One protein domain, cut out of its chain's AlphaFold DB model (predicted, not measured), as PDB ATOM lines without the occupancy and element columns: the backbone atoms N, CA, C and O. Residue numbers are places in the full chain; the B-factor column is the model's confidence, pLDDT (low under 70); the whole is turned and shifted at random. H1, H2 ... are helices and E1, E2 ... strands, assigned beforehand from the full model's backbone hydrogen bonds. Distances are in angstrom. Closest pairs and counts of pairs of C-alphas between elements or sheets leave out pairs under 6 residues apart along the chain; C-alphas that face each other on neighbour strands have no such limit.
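What this domain is: This is residues 105 to 186, 193 to 226 and 250 to 287 of the 290 residues of an uncharacterized protein of Desulfuromonas sp (UniProt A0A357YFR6). Two sheets are stacked as a small sandwich, with the short three-stranded sheet E6, E1 and E10 covering part of the longer, twisted four-stranded sheet E5, E4, E7 and E8, and their strands running nearly in line. The hairpin E2 and E3 and the short helices H1 and H2 lie beyond one end of the sandwich, and a long tail with no named element, residues 261 to 287, comes back to pair briefly beside E6. The printed part has 154 residues, with the order E1 E2 E3 H1 H2 E4 E5 E6 E7 E8 E9 E10; the larger sheet is antiparallel, the smaller one mixed. The class is mostly strand, though under half of the residues are in named elements. The whole is compact, with a radius of gyration of the C-alphas of 16.5 A, and elongated, spanning 56 by 29 by 27 A.

Where its parts are: E1, residues 105 to 109, begins at C-alpha 105 (122.327, 96.516, 110.941) and is 13.4 A long. E2 is residues 113 to 116 and E3 residues 119 to 122. H1 is residues 126 to 130 and H2 residues 139 to 142. E4, residues 148 to 159, is 31.1 A long, begins at C-alpha 148 (118.751, 116.876, 114.814) and bends by 62 degrees at residue 152. E5, residues 173 to 178, is 13.4 A long, and E6, residues 182 to 186, is 14.1 A. E7, residues 197 to 207, is 31.6 A long, and E8, residues 219 to 225, is 19.6 A. E9 is residues 252 to 254. E10, residues 256 to 260, ends at C-alpha 260 (119.574, 107.978, 118.203) and is 13.1 A long.

How they stand to each other: The larger sheet runs E5, E4, E7, E8, with E5 and E8 as edge strands. In the hairpin E4 and E5, N 152 and O 176 are 2.9 A apart. Between the antiparallel strands E4 and E7, N 154 and O 202 are 2.8 A apart. In the hairpin E7 and E8, N 199 and O 223 are 2.8 A apart. The smaller sheet runs E6, E1, E10. E1 and E10 are parallel, with N 108 and O 258 at 2.8 A, and E6 and E1 are antiparallel, with N 107 and O 184 at 2.8 A. The two sheets form a sandwich, two sheets face to face: the parts that face each other are 9.0 A centre to centre and their best planes 9 degrees apart. The closest C-alphas of E5 and E6 are those of Leu 178 and Ala 184, 7.6 A apart; those of E8 and E10 are Leu 225 and Thr 256, 7.4 A. E9 pairs with no named strand, and E9 and E10 meet only through their link. In the hairpin E2 and E3, N 114 and O 121 are 2.9 A apart. The closest C-alphas of E3 and H1 are those of Leu 121 and Ala 128, 5.8 A apart. H1 and H2 are close but not clearly touching, with the C-alphas of Ile 129 and Ala 140 at 5.8 A. Neither helix is on either sheet. In H1 every O i to N i+4 pair is within hydrogen-bond range; H2 is too short for such a pair.

The domain as a whole: The two C-alphas farthest apart are those of Asp 136 and Phe 193, 57.5 A. Residues 187 to 192 are not printed, with 21.0 A from C-alpha 186 to C-alpha 193, and residues 227 to 249 are not printed, with 22.8 A from C-alpha 226 to C-alpha 250. The links E4 to E5 and E7 to E8 are long. Residues 283 to 284 pair with residues 183 to 184 of E6, parallel. The mean pLDDT of the printed part is 90.7, and no printed residue is under 70.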
ATOM      1  N   ILE A 105     121.941  95.555 109.915       92.50
ATOM      2  CA  ILE A 105     122.327  96.516 110.941       92.50
ATOM      3  C   ILE A 105     121.665  97.839 110.582       92.50
ATOM      4  O   ILE A 105     122.003  98.460 109.571       92.50
ATOM      5  N   ASP A 106     120.705  98.244 111.406       92.31
ATOM      6  CA  ASP A 106     119.955  99.479 111.214       92.31
ATOM      7  C   ASP A 106     120.591 100.640 111.973       92.31
ATOM      8  O   ASP A 106     120.931 100.544 113.151       92.31
ATOM      9  N   PHE A 107     120.718 101.777 111.309       93.94
ATOM     10  CA  PHE A 107     121.185 103.014 111.903       93.94
ATOM     11  C   PHE A 107     120.074 104.046 111.783       93.94
ATOM     12  O   PHE A 107     119.762 104.499 110.689       93.94
ATOM     13  N   MET A 108     119.422 104.370 112.893       94.50
ATOM     14  CA  MET A 108     118.202 105.172 112.907       94.50
ATOM     15  C   MET A 108     118.431 106.503 113.600       94.50
ATOM     16  O   MET A 108     119.080 106.579 114.648       94.50
ATOM     17  N   ASN A 109     117.818 107.541 113.042       95.12
ATOM     18  CA  ASN A 109     117.714 108.841 113.670       95.12
ATOM     19  C   ASN A 109     116.245 109.118 114.020       95.12
ATOM     20  O   ASN A 109     115.485 109.625 113.198       95.12
ATOM     21  N   SER A 110     115.845 108.784 115.248       95.00
ATOM     22  CA  SER A 110     114.495 109.036 115.774       95.00
ATOM     23  C   SER A 110     114.340 110.419 116.412       95.00
ATOM     24  O   SER A 110     113.391 110.640 117.161       95.00
ATOM     25  N   MET A 111     115.261 111.354 116.169       94.62
ATOM     26  CA  MET A 111     115.202 112.697 116.758       94.62
ATOM     27  C   MET A 111     114.174 113.611 116.073       94.62
ATOM     28  O   MET A 111     114.105 114.789 116.382       94.62
ATOM     29  N   ASP A 112     113.350 113.104 115.155       94.88
ATOM     30  CA  ASP A 112     112.167 113.805 114.631       94.88
ATOM     31  C   ASP A 112     110.980 113.777 115.603       94.88
ATOM     32  O   ASP A 112     110.002 114.502 115.418       94.88
ATOM     33  N   VAL A 113     111.074 112.967 116.660       95.25
ATOM     34  CA  VAL A 113     110.120 112.931 117.765       95.25
ATOM     35  C   VAL A 113     110.826 113.154 119.100       95.25
ATOM     36  O   VAL A 113     112.033 112.945 119.239       95.25
ATOM     37  N   VAL A 114     110.066 113.588 120.101       94.69
ATOM     38  CA  VAL A 114     110.543 113.806 121.469       94.69
ATOM     39  C   VAL A 114     109.501 113.319 122.473       94.69
ATOM     40  O   VAL A 114     108.299 113.440 122.244       94.69
ATOM     41  N   CYS A 115     109.967 112.737 123.579       94.94
ATOM     42  CA  CYS A 115     109.122 112.347 124.703       94.94
ATOM     43  C   CYS A 115     109.043 113.487 125.722       94.94
ATOM     44  O   CYS A 115     110.030 113.786 126.399       94.94
ATOM     45  N   VAL A 116     107.863 114.086 125.854       93.12
ATOM     46  CA  VAL A 116     107.588 115.195 126.769       93.12
ATOM     47  C   VAL A 116     106.341 114.867 127.587       93.12
ATOM     48  O   VAL A 116     105.289 114.621 127.014       93.12
ATOM     49  N   ASN A 117     106.447 114.846 128.921       91.81
ATOM     50  CA  ASN A 117     105.346 114.538 129.848       91.81
ATOM     51  C   ASN A 117     104.560 113.265 129.458       91.81
ATOM     52  O   ASN A 117     103.336 113.290 129.346       91.81
ATOM     53  N   ASP A 118     105.273 112.158 129.215       93.00
ATOM     54  CA  ASP A 118     104.706 110.878 128.747       93.00
ATOM     55  C   ASP A 118     103.993 110.916 127.373       93.00
ATOM     56  O   ASP A 118     103.347 109.944 126.978       93.00
ATOM     57  N   GLN A 119     104.157 111.992 126.599       93.44
ATOM     58  CA  GLN A 119     103.636 112.123 125.237       93.44
ATOM     59  C   GLN A 119     104.768 112.123 124.208       93.44
ATOM     60  O   GLN A 119     105.805 112.755 124.398       93.44
ATOM     61  N   ILE A 120     104.567 111.409 123.098       94.75
ATOM     62  CA  ILE A 120     105.467 111.461 121.942       94.75
ATOM     63  C   ILE A 120     104.938 112.532 120.998       94.75
ATOM     64  O   ILE A 120     103.869 112.362 120.414       94.75
ATOM     65  N   LEU A 121     105.703 113.607 120.841       94.81
ATOM     66  CA  LEU A 121     105.349 114.752 120.008       94.81
ATOM     67  C   LEU A 121     106.389 114.949 118.898       94.81
ATOM     68  O   LEU A 121     107.546 114.545 119.069       94.81
ATOM     69  N   PRO A 122     106.024 115.573 117.764       95.06
ATOM     70  CA  PRO A 122     107.005 115.989 116.771       95.06
ATOM     71  C   PRO A 122     108.020 116.955 117.396       95.06
ATOM     72  O   PRO A 122     107.639 117.952 118.019       95.06
ATOM     73  N   ALA A 123     109.309 116.662 117.235       94.44
ATOM     74  CA  ALA A 123     110.378 117.478 117.798       94.44
ATOM     75  C   ALA A 123     110.365 118.894 117.193       94.44
ATOM     76  O   ALA A 123     110.134 119.075 115.997       94.44
ATOM     77  N   GLY A 124     110.590 119.910 118.028       92.62
ATOM     78  CA  GLY A 124     110.567 121.328 117.646       92.62
ATOM     79  C   GLY A 124     109.183 121.899 117.301       92.62
ATOM     80  O   GLY A 124     109.093 123.060 116.882       92.62
ATOM     81  N   SER A 125     108.106 121.119 117.453       93.56
ATOM     82  CA  SER A 125     106.735 121.604 117.261       93.56
ATOM     83  C   SER A 125     106.320 122.587 118.359       93.56
ATOM     84  O   SER A 125     106.825 122.525 119.478       93.56
ATOM     85  N   ALA A 126     105.371 123.478 118.043       92.62
ATOM     86  CA  ALA A 126     104.778 124.373 119.042       92.62
ATOM     87  C   ALA A 126     104.182 123.572 120.207       92.62
ATOM     88  O   ALA A 126     104.445 123.887 121.352       92.62
ATOM     89  N   GLU A 127     103.504 122.456 119.921       92.81
ATOM     90  CA  GLU A 127     102.940 121.574 120.946       92.81
ATOM     91  C   GLU A 127     104.006 121.022 121.909       92.81
ATOM     92  O   GLU A 127     103.817 121.062 123.124       92.81
ATOM     93  N   ALA A 128     105.149 120.553 121.394       92.44
ATOM     94  CA  ALA A 128     106.239 120.052 122.233       92.44
ATOM     95  C   ALA A 128     106.864 121.147 123.114       92.44
ATOM     96  O   ALA A 128     107.210 120.883 124.265       92.44
ATOM     97  N   ILE A 129     106.984 122.367 122.582       91.50
ATOM     98  CA  ILE A 129     107.533 123.530 123.291       91.50
ATOM     99  C   ILE A 129     106.541 124.029 124.349       91.50
ATOM    100  O   ILE A 129     106.889 124.114 125.524       91.50
ATOM    101  N   ASP A 130     105.286 124.264 123.965       90.38
ATOM    102  CA  ASP A 130     104.222 124.790 124.828       90.38
ATOM    103  C   ASP A 130     103.900 123.838 125.992       90.38
ATOM    104  O   ASP A 130     103.497 124.273 127.070       90.38
ATOM    105  N   THR A 131     104.121 122.530 125.809       88.00
ATOM    106  CA  THR A 131     103.982 121.525 126.878       88.00
ATOM    107  C   THR A 131     105.002 121.729 128.009       88.00
ATOM    108  O   THR A 131     104.753 121.337 129.155       88.00
ATOM    109  N   LEU A 132     106.154 122.329 127.707       86.88
ATOM    110  CA  LEU A 132     107.224 122.610 128.665       86.88
ATOM    111  C   LEU A 132     107.196 124.053 129.161       86.88
ATOM    112  O   LEU A 132     107.428 124.297 130.349       86.88
ATOM    113  N   ASP A 133     106.861 124.989 128.280       87.31
ATOM    114  CA  ASP A 133     106.935 126.421 128.543       87.31
ATOM    115  C   ASP A 133     105.628 126.965 129.139       87.31
ATOM    116  O   ASP A 133     104.958 127.850 128.605       87.31
ATOM    117  N   VAL A 134     105.242 126.399 130.286       80.50
ATOM    118  CA  VAL A 134     103.999 126.734 130.997       80.50
ATOM    119  C   VAL A 134     104.270 127.727 132.133       80.50
ATOM    120  O   VAL A 134     105.210 127.550 132.912       80.50
ATOM    121  N   ASN A 135     103.382 128.714 132.314       78.12
ATOM    122  CA  ASN A 135     103.415 129.699 133.411       78.12
ATOM    123  C   ASN A 135     104.724 130.516 133.476       78.12
ATOM    124  O   ASN A 135     105.388 130.533 134.515       78.12
ATOM    125  N   ASP A 136     105.094 131.164 132.367       75.44
ATOM    126  CA  ASP A 136     106.293 132.015 132.231       75.44
ATOM    127  C   ASP A 136     107.630 131.291 132.481       75.44
ATOM    128  O   ASP A 136     108.638 131.906 132.838       75.44
ATOM    129  N   ARG A 137     107.659 129.965 132.318       79.50
ATOM    130  CA  ARG A 137     108.894 129.172 132.333       79.50
ATOM    131  C   ARG A 137     109.347 128.914 130.902       79.50
ATOM    132  O   ARG A 137     108.513 128.596 130.071       79.50
ATOM    133  N   SER A 138     110.655 128.966 130.667       83.88
ATOM    134  CA  SER A 138     111.280 128.580 129.394       83.88
ATOM    135  C   SER A 138     112.054 127.267 129.554       83.88
ATOM    136  O   SER A 138     113.280 127.233 129.465       83.88
ATOM    137  N   ILE A 139     111.370 126.177 129.904       82.88
ATOM    138  CA  ILE A 139     112.015 124.870 130.100       82.88
ATOM    139  C   ILE A 139     112.569 124.327 128.776       82.88
ATOM    140  O   ILE A 139     113.625 123.701 128.794       82.88
ATOM    141  N   ALA A 140     111.927 124.600 127.639       81.69
ATOM    142  CA  ALA A 140     112.395 124.192 126.315       81.69
ATOM    143  C   ALA A 140     113.736 124.841 125.908       81.69
ATOM    144  O   ALA A 140     114.421 124.340 125.022       81.69
ATOM    145  N   GLU A 141     114.171 125.913 126.582       81.50
ATOM    146  CA  GLU A 141     115.537 126.443 126.439       81.50
ATOM    147  C   GLU A 141     116.575 125.553 127.154       81.50
ATOM    148  O   GLU A 141     117.735 125.477 126.746       81.50
ATOM    149  N   TYR A 142     116.155 124.833 128.201       81.81
ATOM    150  CA  TYR A 142     116.985 123.987 129.073       81.81
ATOM    151  C   TYR A 142     116.785 122.473 128.870       81.81
ATOM    152  O   TYR A 142     117.458 121.666 129.519       81.81
ATOM    153  N   VAL A 143     115.933 122.091 127.918       85.75
ATOM    154  CA  VAL A 143     115.714 120.710 127.497       85.75
ATOM    155  C   VAL A 143     115.839 120.618 125.989       85.75
ATOM    156  O   VAL A 143     115.289 121.434 125.257       85.75
ATOM    157  N   ASP A 144     116.535 119.587 125.525       88.06
ATOM    158  CA  ASP A 144     116.705 119.361 124.101       88.06
ATOM    159  C   ASP A 144     115.445 118.749 123.465       88.06
ATOM    160  O   ASP A 144     115.206 117.541 123.556       88.06
ATOM    161  N   VAL A 145     114.615 119.613 122.874       91.56
ATOM    162  CA  VAL A 145     113.297 119.281 122.302       91.56
ATOM    163  C   VAL A 145     113.258 119.348 120.777       91.56
ATOM    164  O   VAL A 145     112.205 119.121 120.177       91.56
ATOM    165  N   TYR A 146     114.375 119.704 120.145       94.06
ATOM    166  CA  TYR A 146     114.455 120.010 118.721       94.06
ATOM    167  C   TYR A 146     114.918 118.800 117.899       94.06
ATOM    168  O   TYR A 146     115.489 117.846 118.434       94.06
ATOM    169  N   PRO A 147     114.646 118.789 116.584       94.56
ATOM    170  CA  PRO A 147     115.154 117.746 115.717       94.56
ATOM    171  C   PRO A 147     116.618 117.966 115.346       94.56
ATOM    172  O   PRO A 147     117.070 119.092 115.124       94.56
ATOM    173  N   HIS A 148     117.336 116.858 115.168       95.19
ATOM    174  CA  HIS A 148     118.751 116.876 114.814       95.19
ATOM    175  C   HIS A 148     119.062 115.992 113.621       95.19
ATOM    176  O   HIS A 148     118.474 114.926 113.428       95.19
ATOM    177  N   VAL A 149     120.068 116.404 112.863       94.94
ATOM    178  CA  VAL A 149     120.685 115.589 111.822       94.94
ATOM    179  C   VAL A 149     121.949 114.934 112.362       94.94
ATOM    180  O   VAL A 149     122.696 115.528 113.143       94.94
ATOM    181  N   LEU A 150     122.188 113.696 111.947       96.00
ATOM    182  CA  LEU A 150     123.449 113.014 112.196       96.00
ATOM    183  C   LEU A 150     124.369 113.249 111.004       96.00
ATOM    184  O   LEU A 150     124.040 112.886 109.879       96.00
ATOM    185  N   GLU A 151     125.529 113.833 111.249       95.38
ATOM    186  CA  GLU A 151     126.560 114.074 110.250       95.38
ATOM    187  C   GLU A 151     127.773 113.195 110.530       95.38
ATOM    188  O   GLU A 151     128.125 112.953 111.690       95.38
ATOM    189  N   ASN A 152     128.465 112.786 109.468       94.75
ATOM    190  CA  ASN A 152     129.743 112.081 109.556       94.75
ATOM    191  C   ASN A 152     129.668 110.902 110.542       94.75
ATOM    192  O   ASN A 152     130.448 110.808 111.492       94.75
ATOM    193  N   SER A 153     128.667 110.041 110.360       95.75
ATOM    194  CA  SER A 153     128.529 108.829 111.162       95.75
ATOM    195  C   SER A 153     129.512 107.791 110.643       95.75
ATOM    196  O   SER A 153     129.482 107.455 109.463       95.75
ATOM    197  N   TYR A 154     130.350 107.259 111.520       96.62
ATOM    198  CA  TYR A 154     131.337 106.227 111.219       96.62
ATOM    199  C   TYR A 154     131.022 104.977 112.029       96.62
ATOM    200  O   TYR A 154     130.764 105.070 113.229       96.62
ATOM    201  N   LEU A 155     131.030 103.812 111.392       95.19
ATOM    202  CA  LEU A 155     130.752 102.524 112.015       95.19
ATOM    203  C   LEU A 155     131.969 101.618 111.865       95.19
ATOM    204  O   LEU A 155     132.562 101.550 110.789       95.19
ATOM    205  N   LYS A 156     132.321 100.910 112.936       95.25
ATOM    206  CA  LYS A 156     133.422  99.950 112.967       95.25
ATOM    207  C   LYS A 156     132.952  98.647 113.598       95.25
ATOM    208  O   LYS A 156     132.412  98.656 114.705       95.25
ATOM    209  N   HIS A 157     133.191  97.549 112.904       93.12
ATOM    210  CA  HIS A 157     133.015  96.196 113.389       93.12
ATOM    211  C   HIS A 157     134.358  95.669 113.873       93.12
ATOM    212  O   HIS A 157     135.402  95.885 113.255       93.12
ATOM    213  N   ALA A 158     134.335  94.967 114.994       92.62
ATOM    214  CA  ALA A 158     135.512  94.303 115.513       92.62
ATOM    215  C   ALA A 158     135.115  93.043 116.288       92.62
ATOM    216  O   ALA A 158     134.033  93.009 116.877       92.62
ATOM    217  N   PRO A 159     135.965  92.009 116.338       89.06
ATOM    218  CA  PRO A 159     135.777  90.911 117.276       89.06
ATOM    219  C   PRO A 159     135.694  91.437 118.715       89.06
ATOM    220  O   PRO A 159     136.444  92.336 119.094       89.06
ATOM    221  N   GLN A 160     134.818  90.876 119.551       86.69
ATOM    222  CA  GLN A 160     134.644  91.365 120.926       86.69
ATOM    223  C   GLN A 160     135.920  91.323 121.782       86.69
ATOM    224  O   GLN A 160     136.085  92.136 122.691       86.69
ATOM    225  N   ASN A 161     136.836  90.406 121.483       86.25
ATOM    226  CA  ASN A 161     138.130  90.284 122.149       86.25
ATOM    227  C   ASN A 161     139.209  91.246 121.609       86.25
ATOM    228  O   ASN A 161     140.297  91.295 122.180       86.25
ATOM    229  N   LEU A 162     138.928  92.010 120.549       88.25
ATOM    230  CA  LEU A 162     139.836  92.992 119.960       88.25
ATOM    231  C   LEU A 162     139.066  94.275 119.630       88.25
ATOM    232  O   LEU A 162     138.621  94.486 118.507       88.25
ATOM    233  N   ILE A 163     138.894  95.143 120.626       86.19
ATOM    234  CA  ILE A 163     138.115  96.374 120.462       86.19
ATOM    235  C   ILE A 163     138.814  97.320 119.477       86.19
ATOM    236  O   ILE A 163     139.976  97.679 119.661       86.19
ATOM    237  N   SER A 164     138.061  97.791 118.483       92.75
ATOM    238  CA  SER A 164     138.451  98.878 117.587       92.75
ATOM    239  C   SER A 164     137.371  99.957 117.591       92.75
ATOM    240  O   SER A 164     136.188  99.664 117.425       92.75
ATOM    241  N   TYR A 165     137.780 101.212 117.772       94.88
ATOM    242  CA  TYR A 165     136.868 102.352 117.841       94.88
ATOM    243  C   TYR A 165     136.705 103.017 116.476       94.88
ATOM    244  O   TYR A 165     137.691 103.244 115.772       94.88
ATOM    245  N   ALA A 166     135.466 103.357 116.140       96.69
ATOM    246  CA  ALA A 166     135.120 104.102 114.948       96.69
ATOM    247  C   ALA A 166     135.633 105.545 115.034       96.69
ATOM    248  O   ALA A 166     135.517 106.216 116.062       96.69
ATOM    249  N   SER A 167     136.176 106.031 113.927       96.19
ATOM    250  CA  SER A 167     136.567 107.424 113.740       96.19
ATOM    251  C   SER A 167     136.527 107.785 112.257       96.19
ATOM    252  O   SER A 167     136.408 106.909 111.403       96.19
ATOM    253  N   ALA A 168     136.728 109.065 111.937       94.88
ATOM    254  CA  ALA A 168     136.877 109.524 110.553       94.88
ATOM    255  C   ALA A 168     138.036 108.865 109.777       94.88
ATOM    256  O   ALA A 168     138.084 108.961 108.553       94.88
ATOM    257  N   THR A 169     138.970 108.205 110.468       95.44
ATOM    258  CA  THR A 169     140.125 107.513 109.872       95.44
ATOM    259  C   THR A 169     140.125 106.005 110.119       95.44
ATOM    260  O   THR A 169     141.040 105.324 109.666       95.44
ATOM    261  N   ASN A 170     139.131 105.470 110.833       95.69
ATOM    262  CA  ASN A 170     139.015 104.047 111.138       95.69
ATOM    263  C   ASN A 170     137.540 103.641 111.168       95.69
ATOM    264  O   ASN A 170     136.870 103.779 112.190       95.69
ATOM    265  N   TYR A 171     137.026 103.155 110.045       96.12
ATOM    266  CA  TYR A 171     135.631 102.750 109.893       96.12
ATOM    267  C   TYR A 171     135.513 101.697 108.792       96.12
ATOM    268  O   TYR A 171     136.391 101.601 107.945       96.12
ATOM    269  N   ASP A 172     134.434 100.921 108.815       94.69
ATOM    270  CA  ASP A 172     134.078  99.978 107.744       94.69
ATOM    271  C   ASP A 172     132.884 100.494 106.935       94.69
ATOM    272  O   ASP A 172     132.731 100.187 105.757       94.69
ATOM    273  N   ALA A 173     132.029 101.304 107.563       94.56
ATOM    274  CA  ALA A 173     130.906 101.954 106.908       94.56
ATOM    275  C   ALA A 173     130.727 103.379 107.428       94.56
ATOM    276  O   ALA A 173     131.060 103.684 108.576       94.56
ATOM    277  N   SER A 174     130.179 104.253 106.593       95.62
ATOM    278  CA  SER A 174     129.879 105.628 106.960       95.62
ATOM    279  C   SER A 174     128.559 106.119 106.382       95.62
ATOM    280  O   SER A 174     128.039 105.602 105.390       95.62
ATOM    281  N   ILE A 175     128.003 107.130 107.046       95.06
ATOM    282  CA  ILE A 175     126.819 107.865 106.614       95.06
ATOM    283  C   ILE A 175     127.172 109.345 106.702       95.06
ATOM    284  O   ILE A 175     127.427 109.864 107.791       95.06
ATOM    285  N   ALA A 176     127.224 110.018 105.553       94.06
ATOM    286  CA  ALA A 176     127.591 111.429 105.500       94.06
ATOM    287  C   ALA A 176     126.560 112.295 106.234       94.06
ATOM    288  O   ALA A 176     126.932 113.132 107.054       94.06
ATOM    289  N   VAL A 177     125.277 112.049 105.961       94.50
ATOM    290  CA  VAL A 177     124.138 112.755 106.544       94.50
ATOM    291  C   VAL A 177     122.997 111.757 106.738       94.50
ATOM    292  O   VAL A 177     122.660 111.030 105.810       94.50
ATOM    293  N   LEU A 178     122.402 111.727 107.930       95.56
ATOM    294  CA  LEU A 178     121.169 110.999 108.224       95.56
ATOM    295  C   LEU A 178     120.177 111.946 108.905       95.56
ATOM    296  O   LEU A 178     120.331 112.297 110.081       95.56
ATOM    297  N   ALA A 179     119.175 112.385 108.143       94.69
ATOM    298  CA  ALA A 179     118.150 113.315 108.602       94.69
ATOM    299  C   ALA A 179     117.303 112.732 109.744       94.69
ATOM    300  O   ALA A 179     117.180 111.516 109.897       94.69
ATOM    301  N   ALA A 180     116.705 113.613 110.550       94.38
ATOM    302  CA  ALA A 180     115.716 113.218 111.546       94.38
ATOM    303  C   ALA A 180     114.563 112.459 110.858       94.38
ATOM    304  O   ALA A 180     114.147 112.821 109.755       94.38
ATOM    305  N   GLY A 181     114.080 111.377 111.468       94.12
ATOM    306  CA  GLY A 181     113.013 110.555 110.895       94.12
ATOM    307  C   GLY A 181     113.453 109.684 109.719       94.12
ATOM    308  O   GLY A 181     112.598 109.150 109.013       94.12
ATOM    309  N   HIS A 182     114.759 109.485 109.523       95.38
ATOM    310  CA  HIS A 182     115.312 108.565 108.528       95.38
ATOM    311  C   HIS A 182     116.154 107.465 109.184       95.38
ATOM    312  O   HIS A 182     116.565 107.555 110.347       95.38
ATOM    313  N   TYR A 183     116.418 106.410 108.419       95.06
ATOM    314  CA  TYR A 183     117.307 105.320 108.817       95.06
ATOM    315  C   TYR A 183     118.260 104.961 107.682       95.06
ATOM    316  O   TYR A 183     118.040 105.339 106.543       95.06
ATOM    317  N   ALA A 184     119.311 104.212 107.971       94.44
ATOM    318  CA  ALA A 184     120.183 103.598 106.984       94.44
ATOM    319  C   ALA A 184     120.400 102.131 107.369       94.44
ATOM    320  O   ALA A 184     120.308 101.780 108.546       94.44
ATOM    321  N   ARG A 185     120.663 101.264 106.389       92.69
ATOM    322  CA  ARG A 185     120.850  99.827 106.621       92.69
ATOM    323  C   ARG A 185     122.027  99.300 105.818       92.69
ATOM    324  O   ARG A 185     122.121  99.554 104.619       92.69
ATOM    325  N   HIS A 186     122.861  98.490 106.459       90.94
ATOM    326  CA  HIS A 186     123.773  97.583 105.765       90.94
ATOM    327  C   HIS A 186     123.593  96.156 106.275       90.94
ATOM    328  O   HIS A 186     122.887  95.923 107.256       90.94
ATOM    329  N   PHE A 193     127.490  81.411 116.330       76.88
ATOM    330  CA  PHE A 193     127.817  80.760 117.604       76.88
ATOM    331  C   PHE A 193     129.248  81.061 118.077       76.88
ATOM    332  O   PHE A 193     129.744  80.408 118.994       76.88
ATOM    333  N   GLY A 194     129.931  81.993 117.408       81.50
ATOM    334  CA  GLY A 194     131.311  82.360 117.701       81.50
ATOM    335  C   GLY A 194     131.418  83.549 118.652       81.50
ATOM    336  O   GLY A 194     130.480  83.902 119.373       81.50
ATOM    337  N   THR A 195     132.589  84.186 118.632       84.50
ATOM    338  CA  THR A 195     132.823  85.450 119.333       84.50
ATOM    339  C   THR A 195     131.889  86.522 118.768       84.50
ATOM    340  O   THR A 195     131.920  86.759 117.557       84.50
ATOM    341  N   PRO A 196     131.083  87.195 119.606       88.44
ATOM    342  CA  PRO A 196     130.239  88.288 119.150       88.44
ATOM    343  C   PRO A 196     131.034  89.389 118.447       88.44
ATOM    344  O   PRO A 196     132.210  89.635 118.740       88.44
ATOM    345  N   VAL A 197     130.359  90.100 117.552       91.81
ATOM    346  CA  VAL A 197     130.909  91.293 116.912       91.81
ATOM    347  C   VAL A 197     130.566  92.496 117.778       91.81
ATOM    348  O   VAL A 197     129.431  92.656 118.226       91.81
ATOM    349  N   LEU A 198     131.550  93.349 118.037       93.69
ATOM    350  CA  LEU A 198     131.326  94.686 118.561       93.69
ATOM    351  C   LEU A 198     131.095  95.638 117.398       93.69
ATOM    352  O   LEU A 198     131.955  95.792 116.535       93.69
ATOM    353  N   LEU A 199     129.944  96.298 117.420       94.56
ATOM    354  CA  LEU A 199     129.660  97.455 116.593       94.56
ATOM    355  C   LEU A 199     129.945  98.703 117.419       94.56
ATOM    356  O   LEU A 199     129.238  98.989 118.388       94.56
ATOM    357  N   ASN A 200     130.969  99.450 117.025       95.38
ATOM    358  CA  ASN A 200     131.245 100.778 117.538       95.38
ATOM    359  C   ASN A 200     130.801 101.836 116.524       95.38
ATOM    360  O   ASN A 200     130.950 101.661 115.315       95.38
ATOM    361  N   ASN A 201     130.280 102.951 117.023       96.06
ATOM    362  CA  ASN A 201     129.946 104.108 116.216       96.06
ATOM    363  C   ASN A 201     130.522 105.391 116.815       96.06
ATOM    364  O   ASN A 201     130.548 105.555 118.035       96.06
ATOM    365  N   GLN A 202     130.903 106.310 115.930       97.06
ATOM    366  CA  GLN A 202     131.143 107.715 116.214       97.06
ATOM    367  C   GLN A 202     130.227 108.557 115.324       97.06
ATOM    368  O   GLN A 202     130.110 108.282 114.132       97.06
ATOM    369  N   VAL A 203     129.597 109.586 115.882       96.94
ATOM    370  CA  VAL A 203     128.692 110.463 115.136       96.94
ATOM    371  C   VAL A 203     128.780 111.905 115.614       96.94
ATOM    372  O   VAL A 203     128.986 112.172 116.803       96.94
ATOM    373  N   ARG A 204     128.592 112.847 114.690       96.19
ATOM    374  CA  ARG A 204     128.345 114.250 115.012       96.19
ATOM    375  C   ARG A 204     126.847 114.521 114.926       96.19
ATOM    376  O   ARG A 204     126.221 114.236 113.917       96.19
ATOM    377  N   ILE A 205     126.292 115.110 115.975       95.00
ATOM    378  CA  ILE A 205     124.911 115.596 115.978       95.00
ATOM    379  C   ILE A 205     124.955 117.082 115.628       95.00
ATOM    380  O   ILE A 205     125.751 117.830 116.206       95.00
ATOM    381  N   ALA A 206     124.144 117.504 114.665       93.00
ATOM    382  CA  ALA A 206     124.025 118.894 114.258       93.00
ATOM    383  C   ALA A 206     122.571 119.367 114.339       93.00
ATOM    384  O   ALA A 206     121.624 118.610 114.114       93.00
ATOM    385  N   ARG A 207     122.423 120.644 114.689       91.56
ATOM    386  CA  ARG A 207     121.134 121.317 114.825       91.56
ATOM    387  C   ARG A 207     120.510 121.542 113.457       91.56
ATOM    388  O   ARG A 207     121.213 121.934 112.525       91.56
ATOM    389  N   LEU A 208     119.200 121.344 113.365       85.75
ATOM    390  CA  LEU A 208     118.412 121.685 112.178       85.75
ATOM    391  C   LEU A 208     117.615 122.980 112.354       85.75
ATOM    392  O   LEU A 208     117.329 123.661 111.371       85.75
ATOM    393  N   ASP A 209     117.272 123.321 113.595       85.19
ATOM    394  CA  ASP A 209     116.449 124.478 113.929       85.19
ATOM    395  C   ASP A 209     117.315 125.637 114.440       85.19
ATOM    396  O   ASP A 209     118.242 125.444 115.225       85.19
ATOM    397  N   SER A 210     117.029 126.864 114.006       87.56
ATOM    398  CA  SER A 210     117.747 128.053 114.482       87.56
ATOM    399  C   SER A 210     117.380 128.436 115.916       87.56
ATOM    400  O   SER A 210     118.143 129.153 116.564       87.56
ATOM    401  N   ARG A 211     116.230 127.962 116.407       87.31
ATOM    402  CA  ARG A 211     115.763 128.144 117.785       87.31
ATOM    403  C   ARG A 211     116.466 127.216 118.765       87.31
ATOM    404  O   ARG A 211     116.367 127.443 119.961       87.31
ATOM    405  N   ASP A 212     117.161 126.199 118.265       87.81
ATOM    406  CA  ASP A 212     117.813 125.180 119.072       87.81
ATOM    407  C   ASP A 212     119.100 125.716 119.743       87.81
ATOM    408  O   ASP A 212     120.124 125.957 119.073       87.81
ATOM    409  N   PRO A 213     119.096 125.902 121.079       84.69
ATOM    410  CA  PRO A 213     120.258 126.396 121.798       84.69
ATOM    411  C   PRO A 213     121.293 125.290 122.080       84.69
ATOM    412  O   PRO A 213     122.398 125.599 122.543       84.69
ATOM    413  N   TYR A 214     120.991 124.013 121.801       84.38
ATOM    414  CA  TYR A 214     121.812 122.880 122.219       84.38
ATOM    415  C   TYR A 214     123.074 122.724 121.389       84.38
ATOM    416  O   TYR A 214     123.079 122.512 120.178       84.38
ATOM    417  N   THR A 215     124.210 122.770 122.078       83.81
ATOM    418  CA  THR A 215     125.483 122.396 121.468       83.81
ATOM    419  C   THR A 215     125.769 120.932 121.742       83.81
ATOM    420  O   THR A 215     126.031 120.529 122.879       83.81
ATOM    421  N   HIS A 216     125.796 120.143 120.676       87.38
ATOM    422  CA  HIS A 216     126.143 118.735 120.750       87.38
ATOM    423  C   HIS A 216     127.641 118.506 120.602       87.38
ATOM    424  O   HIS A 216     128.334 119.157 119.819       87.38
ATOM    425  N   ARG A 217     128.148 117.534 121.359       87.50
ATOM    426  CA  ARG A 217     129.489 116.973 121.159       87.50
ATOM    427  C   ARG A 217     129.382 115.726 120.295       87.50
ATOM    428  O   ARG A 217     128.312 115.133 120.195       87.50
ATOM    429  N   ILE A 218     130.514 115.301 119.738       92.94
ATOM    430  CA  ILE A 218     130.630 113.974 119.130       92.94
ATOM    431  C   ILE A 218     130.140 112.932 120.139       92.94
ATOM    432  O   ILE A 218     130.528 112.955 121.312       92.94
ATOM    433  N   LYS A 219     129.271 112.038 119.677       94.31
ATOM    434  CA  LYS A 219     128.759 110.918 120.456       94.31
ATOM    435  C   LYS A 219     129.361 109.626 119.940       94.31
ATOM    436  O   LYS A 219     129.721 109.510 118.769       94.31
ATOM    437  N   THR A 220     129.455 108.656 120.834       94.50
ATOM    438  CA  THR A 220     129.833 107.295 120.489       94.50
ATOM    439  C   THR A 220     128.842 106.321 121.090       94.50
ATOM    440  O   THR A 220     128.224 106.591 122.121       94.50
ATOM    441  N   PHE A 221     128.684 105.183 120.429       94.19
ATOM    442  CA  PHE A 221     127.886 104.076 120.932       94.19
ATOM    443  C   PHE A 221     128.621 102.769 120.673       94.19
ATOM    444  O   PHE A 221     129.397 102.657 119.725       94.19
ATOM    445  N   THR A 222     128.431 101.779 121.536       92.94
ATOM    446  CA  THR A 222     128.982 100.437 121.333       92.94
ATOM    447  C   THR A 222     127.948  99.409 121.735       92.94
ATOM    448  O   THR A 222     127.375  99.501 122.817       92.94
ATOM    449  N   MET A 223     127.742  98.415 120.878       91.69
ATOM    450  CA  MET A 223     126.963  97.229 121.205       91.69
ATOM    451  C   MET A 223     127.699  95.973 120.784       91.69
ATOM    452  O   MET A 223     128.509  95.990 119.861       91.69
ATOM    453  N   SER A 224     127.360  94.879 121.449       90.88
ATOM    454  CA  SER A 224     127.685  93.541 120.986       90.88
ATOM    455  C   SER A 224     126.486  92.974 120.240       90.88
ATOM    456  O   SER A 224     125.345  93.170 120.660       90.88
ATOM    457  N   LEU A 225     126.746  92.292 119.133       89.62
ATOM    458  CA  LEU A 225     125.729  91.647 118.324       89.62
ATOM    459  C   LEU A 225     126.209  90.280 117.839       89.62
ATOM    460  O   LEU A 225     127.405  90.025 117.682       89.62
ATOM    461  N   GLN A 226     125.237  89.414 117.586       88.44
ATOM    462  CA  GLN A 226     125.402  88.173 116.845       88.44
ATOM    463  C   GLN A 226     124.529  88.248 115.598       88.44
ATOM    464  O   GLN A 226     123.509  88.950 115.577       88.44
ATOM    465  N   ARG A 250     108.747 101.742 114.306       91.62
ATOM    466  CA  ARG A 250     108.175 102.785 113.437       91.62
ATOM    467  C   ARG A 250     108.026 102.350 111.966       91.62
ATOM    468  O   ARG A 250     108.315 103.126 111.056       91.62
ATOM    469  N   GLY A 251     107.595 101.103 111.738       87.81
ATOM    470  CA  GLY A 251     107.379 100.532 110.402       87.81
ATOM    471  C   GLY A 251     108.568  99.757 109.825       87.81
ATOM    472  O   GLY A 251     108.463  99.223 108.724       87.81
ATOM    473  N   ILE A 252     109.682  99.654 110.555       88.50
ATOM    474  CA  ILE A 252     110.871  98.900 110.143       88.50
ATOM    475  C   ILE A 252     110.993  97.631 110.982       88.50
ATOM    476  O   ILE A 252     110.951  97.680 112.213       88.50
ATOM    477  N   LYS A 253     111.201  96.487 110.322       89.31
ATOM    478  CA  LYS A 253     111.584  95.239 110.991       89.31
ATOM    479  C   LYS A 253     113.074  95.245 111.295       89.31
ATOM    480  O   LYS A 253     113.893  95.255 110.376       89.31
ATOM    481  N   LEU A 254     113.399  95.246 112.579       89.25
ATOM    482  CA  LEU A 254     114.740  95.450 113.096       89.25
ATOM    483  C   LEU A 254     115.243  94.206 113.820       89.25
ATOM    484  O   LEU A 254     114.592  93.711 114.744       89.25
ATOM    485  N   TRP A 255     116.424  93.736 113.419       90.50
ATOM    486  CA  TRP A 255     117.169  92.718 114.158       90.50
ATOM    487  C   TRP A 255     117.957  93.384 115.280       90.50
ATOM    488  O   TRP A 255     117.728  93.143 116.462       90.50
ATOM    489  N   THR A 256     118.862  94.273 114.883       89.19
ATOM    490  CA  THR A 256     119.700  95.061 115.773       89.19
ATOM    491  C   THR A 256     120.101  96.355 115.078       89.19
ATOM    492  O   THR A 256     119.977  96.492 113.859       89.19
ATOM    493  N   GLY A 257     120.568  97.323 115.854       89.75
ATOM    494  CA  GLY A 257     120.892  98.623 115.309       89.75
ATOM    495  C   GLY A 257     121.050  99.706 116.355       89.75
ATOM    496  O   GLY A 257     120.709  99.531 117.526       89.75
ATOM    497  N   ILE A 258     121.582 100.842 115.920       92.94
ATOM    498  CA  ILE A 258     121.782 102.026 116.754       92.94
ATOM    499  C   ILE A 258     120.622 102.977 116.482       92.94
ATOM    500  O   ILE A 258     120.413 103.380 115.342       92.94
ATOM    501  N   ASN A 259     119.870 103.332 117.526       92.94
ATOM    502  CA  ASN A 259     118.796 104.317 117.446       92.94
ATOM    503  C   ASN A 259     119.167 105.566 118.248       92.94
ATOM    504  O   ASN A 259     119.236 105.508 119.476       92.94
ATOM    505  N   TRP A 260     119.384 106.682 117.561       93.94
ATOM    506  CA  TRP A 260     119.574 107.978 118.203       93.94
ATOM    507  C   TRP A 260     118.214 108.606 118.500       93.94
ATOM    508  O   TRP A 260     117.371 108.724 117.614       93.94
ATOM    509  N   VAL A 261     118.001 108.983 119.758       92.69
ATOM    510  CA  VAL A 261     116.756 109.571 120.269       92.69
ATOM    511  C   VAL A 261     117.071 110.870 121.003       92.69
ATOM    512  O   VAL A 261     118.167 111.017 121.552       92.69
ATOM    513  N   ASN A 262     116.106 111.787 121.035       90.44
ATOM    514  CA  ASN A 262     116.192 112.980 121.874       90.44
ATOM    515  C   ASN A 262     116.118 112.609 123.361       90.44
ATOM    516  O   ASN A 262     115.719 111.502 123.737       90.44
ATOM    517  N   MET A 263     116.513 113.544 124.225       87.38
ATOM    518  CA  MET A 263     116.330 113.365 125.661       87.38
ATOM    519  C   MET A 263     114.841 113.395 126.011       87.38
ATOM    520  O   MET A 263     114.073 114.191 125.481       87.38
ATOM    521  N   LYS A 264     114.443 112.527 126.941       91.50
ATOM    522  CA  LYS A 264     113.091 112.529 127.498       91.50
ATOM    523  C   LYS A 264     112.982 113.602 128.565       91.50
ATOM    524  O   LYS A 264     113.905 113.761 129.369       91.50
ATOM    525  N   TYR A 265     111.835 114.266 128.625       90.12
ATOM    526  CA  TYR A 265     111.520 115.157 129.728       90.12
ATOM    527  C   TYR A 265     110.110 114.922 130.279       90.12
ATOM    528  O   TYR A 265     109.180 114.698 129.509       90.12
ATOM    529  N   PRO A 266     109.911 114.983 131.603       91.31
ATOM    530  CA  PRO A 266     110.938 114.870 132.631       91.31
ATOM    531  C   PRO A 266     111.747 113.571 132.464       91.31
ATOM    532  O   PRO A 266     111.360 112.669 131.725       91.31
ATOM    533  N   ALA A 267     112.905 113.466 133.116       88.81
ATOM    534  CA  ALA A 267     113.817 112.335 132.899       88.81
ATOM    535  C   ALA A 267     113.200 110.957 133.233       88.81
ATOM    536  O   ALA A 267     113.705 109.930 132.786       88.81
ATOM    537  N   ASN A 268     112.121 110.929 134.021       91.50
ATOM    538  CA  ASN A 268     111.363 109.730 134.372       91.50
ATOM    539  C   ASN A 268     110.170 109.442 133.441       91.50
ATOM    540  O   ASN A 268     109.414 108.519 133.739       91.50
ATOM    541  N   SER A 269     109.998 110.186 132.343       93.00
ATOM    542  CA  SER A 269     108.977 109.882 131.339       93.00
ATOM    543  C   SER A 269     109.180 108.484 130.742       93.00
ATOM    544  O   SER A 269     110.297 108.022 130.493       93.00
ATOM    545  N   THR A 270     108.067 107.812 130.481       92.62
ATOM    546  CA  THR A 270     107.971 106.388 130.146       92.62
ATOM    547  C   THR A 270     107.760 106.117 128.660       92.62
ATOM    548  O   THR A 270     107.649 104.951 128.270       92.62
ATOM    549  N   CYS A 271     107.737 107.154 127.810       91.62
ATOM    550  CA  CYS A 271     107.505 106.965 126.380       91.62
ATOM    551  C   CYS A 271     108.504 105.979 125.768       91.62
ATOM    552  O   CYS A 271     109.656 105.866 126.195       91.62
ATOM    553  N   ASN A 272     108.075 105.329 124.695       89.31
ATOM    554  CA  ASN A 272     108.933 104.531 123.839       89.31
ATOM    555  C   ASN A 272     108.884 105.109 122.422       89.31
ATOM    556  O   ASN A 272     107.962 104.834 121.660       89.31
ATOM    557  N   GLU A 273     109.883 105.905 122.056       87.25
ATOM    558  CA  GLU A 273     109.992 106.563 120.750       87.25
ATOM    559  C   GLU A 273     109.977 105.545 119.602       87.25
ATOM    560  O   GLU A 273     109.441 105.814 118.529       87.25
ATOM    561  N   ALA A 274     110.474 104.327 119.848       81.81
ATOM    562  CA  ALA A 274     110.435 103.228 118.886       81.81
ATOM    563  C   ALA A 274     109.007 102.751 118.546       81.81
ATOM    564  O   ALA A 274     108.820 102.113 117.512       81.81
ATOM    565  N   SER A 275     108.010 103.038 119.392       84.38
ATOM    566  CA  SER A 275     106.591 102.747 119.136       84.38
ATOM    567  C   SER A 275     105.789 103.975 118.702       84.38
ATOM    568  O   SER A 275     104.562 103.939 118.745       84.38
ATOM    569  N   SER A 276     106.458 105.065 118.315       89.44
ATOM    570  CA  SER A 276     105.787 106.229 117.732       89.44
ATOM    571  C   SER A 276     104.950 105.824 116.514       89.44
ATOM    572  O   SER A 276     105.392 105.031 115.681       89.44
ATOM    573  N   SER A 277     103.753 106.403 116.388       88.50
ATOM    574  CA  SER A 277     102.911 106.258 115.196       88.50
ATOM    575  C   SER A 277     103.422 107.068 114.003       88.50
ATOM    576  O   SER A 277     102.920 106.892 112.898       88.50
ATOM    577  N   ILE A 278     104.392 107.964 114.215       89.31
ATOM    578  CA  ILE A 278     105.065 108.706 113.148       89.31
ATOM    579  C   ILE A 278     106.089 107.748 112.517       89.31
ATOM    580  O   ILE A 278     107.059 107.393 113.192       89.31
ATOM    581  N   PRO A 279     105.905 107.285 111.267       89.44
ATOM    582  CA  PRO A 279     106.814 106.319 110.653       89.44
ATOM    583  C   PRO A 279     108.156 106.965 110.292       89.44
ATOM    584  O   PRO A 279     108.260 108.189 110.201       89.44
ATOM    585  N   PHE A 280     109.177 106.143 110.052       92.38
ATOM    586  CA  PHE A 280     110.365 106.618 109.341       92.38
ATOM    587  C   PHE A 280     110.028 106.925 107.874       92.38
ATOM    588  O   PHE A 280     109.233 106.222 107.250       92.38
ATOM    589  N   ILE A 281     110.645 107.970 107.324       83.88
ATOM    590  CA  ILE A 281     110.343 108.503 105.988       83.88
ATOM    591  C   ILE A 281     111.025 107.676 104.883       83.88
ATOM    592  O   ILE A 281     110.467 107.526 103.796       83.88
ATOM    593  N   GLY A 282     112.194 107.082 105.151       72.56
ATOM    594  CA  GLY A 282     112.885 106.218 104.193       72.56
ATOM    595  C   GLY A 282     114.317 105.862 104.583       72.56
ATOM    596  O   GLY A 282     114.842 106.353 105.587       72.56
ATOM    597  N   SER A 283     114.928 104.984 103.780       79.88
ATOM    598  CA  SER A 283     116.319 104.563 103.946       79.88
ATOM    599  C   SER A 283     117.288 105.486 103.203       79.88
ATOM    600  O   SER A 283     117.160 105.657 101.991       79.88
ATOM    601  N   GLU A 284     118.305 105.974 103.897       86.38
ATOM    602  CA  GLU A 284     119.466 106.646 103.325       86.38
ATOM    603  C   GLU A 284     120.562 105.646 102.941       86.38
ATOM    604  O   GLU A 284     120.651 104.529 103.463       86.38
ATOM    605  N   THR A 285     121.427 106.061 102.016       83.19
ATOM    606  CA  THR A 285     122.526 105.214 101.532       83.19
ATOM    607  C   THR A 285     123.684 105.195 102.528       83.19
ATOM    608  O   THR A 285     124.164 106.243 102.957       83.19
ATOM    609  N   MET A 286     124.184 103.997 102.842       87.31
ATOM    610  CA  MET A 286     125.449 103.821 103.561       87.31
ATOM    611  C   MET A 286     126.598 103.639 102.571       87.31
ATOM    612  O   MET A 286     126.498 102.843 101.637       87.31
ATOM    613  N   SER A 287     127.710 104.336 102.794       89.00
ATOM    614  CA  SER A 287     128.956 104.101 102.065       89.00
ATOM    615  C   SER A 287     129.785 103.057 102.803       89.00
ATOM    616  O   SER A 287     130.075 103.219 103.985       89.00
TER     617      SER A 287